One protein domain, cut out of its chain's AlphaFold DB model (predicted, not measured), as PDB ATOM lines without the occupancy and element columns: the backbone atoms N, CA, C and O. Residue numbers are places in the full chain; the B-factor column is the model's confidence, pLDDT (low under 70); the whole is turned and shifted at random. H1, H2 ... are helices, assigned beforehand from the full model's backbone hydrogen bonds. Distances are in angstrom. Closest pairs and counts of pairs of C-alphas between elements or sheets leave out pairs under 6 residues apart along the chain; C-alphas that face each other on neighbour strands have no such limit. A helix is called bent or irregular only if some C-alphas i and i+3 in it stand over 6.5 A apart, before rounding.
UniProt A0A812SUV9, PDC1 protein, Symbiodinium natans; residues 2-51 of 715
ATOM      1  N   ASP A   2     -26.859 -27.125   5.358       84.12
ATOM      2  CA  ASP A   2     -25.453 -26.711   5.503       84.12
ATOM      3  C   ASP A   2     -24.837 -26.486   4.109       84.12
ATOM      4  O   ASP A   2     -24.924 -27.344   3.223       84.12
ATOM      5  N   ALA A   3     -24.207 -25.327   3.911       79.69
ATOM      6  CA  ALA A   3     -23.479 -25.001   2.692       79.69
ATOM      7  C   ALA A   3     -22.344 -26.003   2.411       79.69
ATOM      8  O   ALA A   3     -22.105 -26.333   1.251       79.69
ATOM      9  N   LYS A   4     -21.684 -26.547   3.443       86.25
ATOM     10  CA  LYS A   4     -20.621 -27.558   3.301       86.25
ATOM     11  C   LYS A   4     -21.144 -28.854   2.678       86.25
ATOM     12  O   LYS A   4     -20.471 -29.435   1.828       86.25
ATOM     13  N   GLU A   5     -22.351 -29.279   3.051       88.12
ATOM     14  CA  GLU A   5     -22.994 -30.468   2.479       88.12
ATOM     15  C   GLU A   5     -23.551 -30.229   1.074       88.12
ATOM     16  O   GLU A   5     -23.452 -31.105   0.217       88.12
ATOM     17  N   VAL A   6     -24.094 -29.041   0.794       88.88
ATOM     18  CA  VAL A   6     -24.493 -28.669  -0.575       88.88
ATOM     19  C   VAL A   6     -23.268 -28.655  -1.495       88.88
ATOM     20  O   VAL A   6     -23.296 -29.245  -2.575       88.88
ATOM     21  N   ILE A   7     -22.156 -28.067  -1.044       89.69
ATOM     22  CA  ILE A   7     -20.888 -28.054  -1.780       89.69
ATOM     23  C   ILE A   7     -20.335 -29.473  -1.967       89.69
ATOM     24  O   ILE A   7     -19.835 -29.766  -3.049       89.69
ATOM     25  N   SER A   8     -20.424 -30.377  -0.982       92.88
ATOM     26  CA  SER A   8     -19.918 -31.751  -1.154       92.88
ATOM     27  C   SER A   8     -20.729 -32.568  -2.168       92.88
ATOM     28  O   SER A   8     -20.143 -33.348  -2.916       92.88
ATOM     29  N   VAL A   9     -22.045 -32.336  -2.263       93.19
ATOM     30  CA  VAL A   9     -22.932 -32.976  -3.255       93.19
ATOM     31  C   VAL A   9     -22.743 -32.404  -4.666       93.19
ATOM     32  O   VAL A   9     -22.877 -33.145  -5.639       93.19
ATOM     33  N   LEU A  10     -22.406 -31.115  -4.795       93.56
ATOM     34  CA  LEU A  10     -22.210 -30.442  -6.089       93.56
ATOM     35  C   LEU A  10     -20.763 -30.497  -6.616       93.56
ATOM     36  O   LEU A  10     -20.560 -30.389  -7.821       93.56
ATOM     37  N   ARG A  11     -19.759 -30.729  -5.756       95.31
ATOM     38  CA  ARG A  11     -18.329 -30.834  -6.121       95.31
ATOM     39  C   ARG A  11     -17.994 -31.772  -7.302       95.31
ATOM     40  O   ARG A  11     -17.079 -31.418  -8.037       95.31
ATOM     41  N   PRO A  12     -18.641 -32.940  -7.508       92.19
ATOM     42  CA  PRO A  12     -18.322 -33.822  -8.637       92.19
ATOM     43  C   PRO A  12     -18.995 -33.428  -9.970       92.19
ATOM     44  O   PRO A  12     -18.942 -34.211 -10.915       92.19
ATOM     45  N   LEU A  13     -19.653 -32.265 -10.049       91.88
ATOM     46  CA  LEU A  13     -20.292 -31.739 -11.263       91.88
ATOM     47  C   LEU A  13     -19.450 -30.619 -11.897       91.88
ATOM     48  O   LEU A  13     -18.740 -29.892 -11.200       91.88
ATOM     49  N   THR A  14     -19.556 -30.432 -13.215       91.75
ATOM     50  CA  THR A  14     -18.943 -29.273 -13.894       91.75
ATOM     51  C   THR A  14     -19.715 -27.980 -13.600       91.75
ATOM     52  O   THR A  14     -20.868 -28.013 -13.172       91.75
ATOM     53  N   LYS A  15     -19.103 -26.816 -13.861       84.62
ATOM     54  CA  LYS A  15     -19.704 -25.492 -13.603       84.62
ATOM     55  C   LYS A  15     -21.114 -25.351 -14.198       84.62
ATOM     56  O   LYS A  15     -22.026 -24.897 -13.511       84.62
ATOM     57  N   ASP A  16     -21.305 -25.794 -15.436       84.06
ATOM     58  CA  ASP A  16     -22.577 -25.658 -16.159       84.06
ATOM     59  C   ASP A  16     -23.628 -26.657 -15.655       84.06
ATOM     60  O   ASP A  16     -24.813 -26.338 -15.565       84.06
ATOM     61  N   GLN A  17     -23.188 -27.845 -15.225       89.94
ATOM     62  CA  GLN A  17     -24.040 -28.823 -14.547       89.94
ATOM     63  C   GLN A  17     -24.505 -28.296 -13.182       89.94
ATOM     64  O   GLN A  17     -25.682 -28.421 -12.857       89.94
ATOM     65  N   VAL A  18     -23.622 -27.649 -12.408       89.62
ATOM     66  CA  VAL A  18     -23.983 -26.979 -11.145       89.62
ATOM     67  C   VAL A  18     -25.017 -25.879 -11.393       89.62
ATOM     68  O   VAL A  18     -26.041 -25.861 -10.713       89.62
ATOM     69  N   LEU A  19     -24.814 -25.016 -12.396       83.31
ATOM     70  CA  LEU A  19     -25.794 -23.990 -12.778       83.31
ATOM     71  C   LEU A  19     -27.150 -24.605 -13.163       83.31
ATOM     72  O   LEU A  19     -28.191 -24.126 -12.713       83.31
ATOM     73  N   LEU A  20     -27.158 -25.702 -13.927       84.56
ATOM     74  CA  LEU A  20     -28.387 -26.385 -14.339       84.56
ATOM     75  C   LEU A  20     -29.103 -27.088 -13.169       84.56
ATOM     76  O   LEU A  20     -30.338 -27.091 -13.125       84.56
ATOM     77  N   VAL A  21     -28.363 -27.619 -12.184       89.62
ATOM     78  CA  VAL A  21     -28.938 -28.097 -10.913       89.62
ATOM     79  C   VAL A  21     -29.530 -26.932 -10.125       89.62
ATOM     80  O   VAL A  21     -30.685 -27.026  -9.722       89.62
ATOM     81  N   CYS A  22     -28.810 -25.821  -9.951       84.19
ATOM     82  CA  CYS A  22     -29.318 -24.633  -9.258       84.19
ATOM     83  C   CYS A  22     -30.570 -24.036  -9.928       84.19
ATOM     84  O   CYS A  22     -31.439 -23.516  -9.232       84.19
ATOM     85  N   TRP A  23     -30.699 -24.141 -11.255       81.31
ATOM     86  CA  TRP A  23     -31.871 -23.664 -11.993       81.31
ATOM     87  C   TRP A  23     -33.093 -24.592 -11.871       81.31
ATOM     88  O   TRP A  23     -34.221 -24.112 -11.739       81.31
ATOM     89  N   ARG A  24     -32.900 -25.921 -11.895       82.88
ATOM     90  CA  ARG A  24     -34.009 -26.898 -11.810       82.88
ATOM     91  C   ARG A  24     -34.389 -27.309 -10.386       82.88
ATOM     92  O   ARG A  24     -35.556 -27.619 -10.148       82.88
ATOM     93  N   PHE A  25     -33.453 -27.325  -9.441       87.69
ATOM     94  CA  PHE A  25     -33.700 -27.779  -8.072       87.69
ATOM     95  C   PHE A  25     -34.361 -26.680  -7.225       87.69
ATOM     96  O   PHE A  25     -33.704 -25.910  -6.524       87.69
ATOM     97  N   ARG A  26     -35.694 -26.613  -7.273       78.94
ATOM     98  CA  ARG A  26     -36.476 -25.719  -6.407       78.94
ATOM     99  C   ARG A  26     -36.524 -26.267  -4.978       78.94
ATOM    100  O   ARG A  26     -37.178 -27.274  -4.717       78.94
ATOM    101  N   HIS A  27     -35.847 -25.581  -4.062       70.31
ATOM    102  CA  HIS A  27     -35.901 -25.859  -2.627       70.31
ATOM    103  C   HIS A  27     -37.272 -25.485  -2.046       70.31
ATOM    104  O   HIS A  27     -37.689 -24.331  -2.132       70.31
ATOM    105  N   ASP A  28     -37.935 -26.441  -1.398       70.25
ATOM    106  CA  ASP A  28     -39.174 -26.220  -0.651       70.25
ATOM    107  C   ASP A  28     -38.849 -26.108   0.853       70.25
ATOM    108  O   ASP A  28     -38.461 -27.110   1.461       70.25
ATOM    109  N   PRO A  29     -38.973 -24.919   1.476       54.62
ATOM    110  CA  PRO A  29     -38.638 -24.730   2.886       54.62
ATOM    111  C   PRO A  29     -39.594 -25.443   3.853       54.62
ATOM    112  O   PRO A  29     -39.251 -25.568   5.025       54.62
ATOM    113  N   ALA A  30     -40.750 -25.942   3.397       63.31
ATOM    114  CA  ALA A  30     -41.620 -26.784   4.217       63.31
ATOM    115  C   ALA A  30     -41.096 -28.230   4.359       63.31
ATOM    116  O   ALA A  30     -41.604 -28.986   5.187       63.31
ATOM    117  N   VAL A  31     -40.085 -28.629   3.573       65.88
ATOM    118  CA  VAL A  31     -39.536 -29.991   3.570       65.88
ATOM    119  C   VAL A  31     -38.140 -30.022   4.190       65.88
ATOM    120  O   VAL A  31     -37.142 -29.643   3.568       65.88
ATOM    121  N   SER A  32     -38.077 -30.556   5.411       66.12
ATOM    122  CA  SER A  32     -36.854 -30.727   6.209       66.12
ATOM    123  C   SER A  32     -35.760 -31.544   5.509       66.12
ATOM    124  O   SER A  32     -34.578 -31.293   5.727       66.12
ATOM    125  N   ASP A  33     -36.132 -32.470   4.620       84.38
ATOM    126  CA  ASP A  33     -35.213 -33.379   3.920       84.38
ATOM    127  C   ASP A  33     -34.782 -32.892   2.514       84.38
ATOM    128  O   ASP A  33     -34.630 -33.647   1.546       84.38
ATOM    129  N   SER A  34     -34.580 -31.581   2.367       86.44
ATOM    130  CA  SER A  34     -34.157 -30.986   1.089       86.44
ATOM    131  C   SER A  34     -32.761 -31.442   0.622       86.44
ATOM    132  O   SER A  34     -32.454 -31.364  -0.568       86.44
ATOM    133  N   LEU A  35     -31.918 -31.982   1.512       88.88
ATOM    134  CA  LEU A  35     -30.587 -32.487   1.155       88.88
ATOM    135  C   LEU A  35     -30.625 -33.884   0.529       88.88
ATOM    136  O   LEU A  35     -29.946 -34.112  -0.473       88.88
ATOM    137  N   THR A  36     -31.448 -34.801   1.043       90.06
ATOM    138  CA  THR A  36     -31.654 -36.107   0.397       90.06
ATOM    139  C   THR A  36     -32.368 -35.937  -0.937       90.06
ATOM    140  O   THR A  36     -32.015 -36.623  -1.897       90.06
ATOM    141  N   ARG A  37     -33.274 -34.952  -1.061       89.94
ATOM    142  CA  ARG A  37     -33.838 -34.545  -2.360       89.94
ATOM    143  C   ARG A  37     -32.762 -34.063  -3.336       89.94
ATOM    144  O   ARG A  37     -32.773 -34.513  -4.478       89.94
ATOM    145  N   LEU A  38     -31.812 -33.221  -2.913       94.00
ATOM    146  CA  LEU A  38     -30.706 -32.772  -3.775       94.00
ATOM    147  C   LEU A  38     -29.803 -33.944  -4.198       94.00
ATOM    148  O   LEU A  38     -29.509 -34.096  -5.383       94.00
ATOM    149  N   ARG A  39     -29.424 -34.814  -3.250       95.44
ATOM    150  CA  ARG A  39     -28.643 -36.039  -3.510       95.44
ATOM    151  C   ARG A  39     -29.360 -36.961  -4.504       95.44
ATOM    152  O   ARG A  39     -28.762 -37.376  -5.493       95.44
ATOM    153  N   SER A  40     -30.654 -37.207  -4.296       91.81
ATOM    154  CA  SER A  40     -31.502 -38.018  -5.184       91.81
ATOM    155  C   SER A  40     -31.676 -37.396  -6.570       91.81
ATOM    156  O   SER A  40     -31.662 -38.116  -7.563       91.81
ATOM    157  N   PHE A  41     -31.802 -36.069  -6.664       93.19
ATOM    158  CA  PHE A  41     -31.921 -35.355  -7.936       93.19
ATOM    159  C   PHE A  41     -30.632 -35.458  -8.761       93.19
ATOM    160  O   PHE A  41     -30.674 -35.902  -9.906       93.19
ATOM    161  N   VAL A  42     -29.475 -35.149  -8.161       95.06
ATOM    162  CA  VAL A  42     -28.162 -35.265  -8.823       95.06
ATOM    163  C   VAL A  42     -27.868 -36.716  -9.227       95.06
ATOM    164  O   VAL A  42     -27.404 -36.962 -10.344       95.06
ATOM    165  N   TYR A  43     -28.199 -37.686  -8.366       94.06
ATOM    166  CA  TYR A  43     -28.073 -39.112  -8.670       94.06
ATOM    167  C   TYR A  43     -29.010 -39.555  -9.806       94.06
ATOM    168  O   TYR A  43     -28.578 -40.292 -10.687       94.06
ATOM    169  N   SER A  44     -30.257 -39.072  -9.842       90.69
ATOM    170  CA  SER A  44     -31.218 -39.353 -10.919       90.69
ATOM    171  C   SER A  44     -30.745 -38.788 -12.262       90.69
ATOM    172  O   SER A  44     -30.689 -39.520 -13.248       90.69
ATOM    173  N   CYS A  45     -30.287 -37.530 -12.299       89.12
ATOM    174  CA  CYS A  45     -29.676 -36.944 -13.496       89.12
ATOM    175  C   CYS A  45     -28.473 -37.768 -13.986       89.12
ATOM    176  O   CYS A  45     -28.372 -38.050 -15.179       89.12
ATOM    177  N   LYS A  46     -27.601 -38.223 -13.073       89.62
ATOM    178  CA  LYS A  46     -26.464 -39.084 -13.431       89.62
ATOM    179  C   LYS A  46     -26.904 -40.462 -13.941       89.62
ATOM    180  O   LYS A  46     -26.384 -40.915 -14.951       89.62
ATOM    181  N   LYS A  47     -27.864 -41.117 -13.280       88.88
ATOM    182  CA  LYS A  47     -28.366 -42.448 -13.661       88.88
ATOM    183  C   LYS A  47     -29.086 -42.442 -15.014       88.88
ATOM    184  O   LYS A  47     -29.013 -43.428 -15.738       88.88
ATOM    185  N   ASN A  48     -29.752 -41.342 -15.356       87.31
ATOM    186  CA  ASN A  48     -30.549 -41.212 -16.577       87.31
ATOM    187  C   ASN A  48     -29.755 -40.629 -17.767       87.31
ATOM    188  O   ASN A  48     -30.367 -40.155 -18.720       87.31
ATOM    189  N   GLY A  49     -28.416 -40.585 -17.705       84.88
ATOM    190  CA  GLY A  49     -27.568 -40.084 -18.799       84.88
ATOM    191  C   GLY A  49     -27.694 -38.581 -19.097       84.88
ATOM    192  O   GLY A  49     -27.159 -38.108 -20.097       84.88
ATOM    193  N   PHE A  50     -28.356 -37.800 -18.231       82.75
ATOM    194  CA  PHE A  50     -28.665 -36.374 -18.452       82.75
ATOM    195  C   PHE A  50     -27.412 -35.489 -18.607       82.75
ATOM    196  O   PHE A  50     -27.478 -34.388 -19.147       82.75
ATOM    197  N   TRP A  51     -26.264 -35.975 -18.129       77.56
ATOM    198  CA  TRP A  51     -24.959 -35.322 -18.243       77.56
ATOM    199  C   TRP A  51     -24.135 -35.776 -19.461       77.56
ATOM    200  O   TRP A  51     -23.093 -35.183 -19.742       77.56
TER     201      TRP A  51
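AT A GLANCE: This is residues 2 to 51 of the 715 residues of the protein "PDC1 protein" of Symbiodinium natans (UniProt A0A812SUV9). The longest helix, H3, and the shorter H1 lie side by side and run the same way, and the third helix, H2, slants across one side of this pair, so that the three helix centres make a triangle. From the end of H2 a loop runs back to the beginning of H3, and its residues 28 to 33 stick out from the body, joined there by no other part of the fold. The printed part has 50 residues with three named helices, in the order H1, H2, H3 along the chain, and no named strand; the class is all helix. The whole is compact, with a radius of gyration of the C-alphas of 10.6 A, and its C-alphas span 29 by 21 by 16 A.

HOW THE PARTS SIT: H3, residues 34 to 47, touches H1, residues 3 to 10, with 5 pairs of C-alphas within 8 A. The closest C-alphas of the two are those of Val 9 and Arg 39, 6.5 A apart. H1 and H3 run the same way at a shallow tilt of 14 degrees, centre to centre 12.2 A. H2, residues 15 to 24, and H3 are close but not clearly touching, and their closest C-alphas are those of Val 21 and Val 42, 7.5 A apart. These two run opposite ways at a steep tilt of 60 degrees. H1 and H2 are also close but not clearly touching, with the C-alphas of Leu 10 and Val 18 the closest at 6.4 A. Their lines are about perpendicular at 73 degrees, only just more than steep. In H1, H2 and H3 every O i to N i+4 pair is within hydrogen-bond range.

IN THESE COORDINATES: H3 begins at C-alpha 34, at (-34.157, -30.986, 1.089), and ends at C-alpha 47, at (-28.366, -42.448, -13.661), 19.6 A from first to last C-alpha. H2 measures 14.5 A from C-alpha 15 to C-alpha 24. H1 measures 10.4 A and begins at C-alpha 3, at (-23.479, -25.001, 2.692). No helix is bent or irregular.

THE WHOLE: The two C-alphas farthest apart are those of Ala 30 and Gly 49, 30.1 A. The printed part runs from residue 2 to residue 51 without a cut, in a full chain of 715 residues. The link from H1 to H2, 4 residues, is tight; the link from H2 to H3, 9 residues, is short. Neither is long. Residues 28 to 33, of the second link, stand free. The mean pLDDT of the printed part is 85.5, and residues 29 to 32 are under 70.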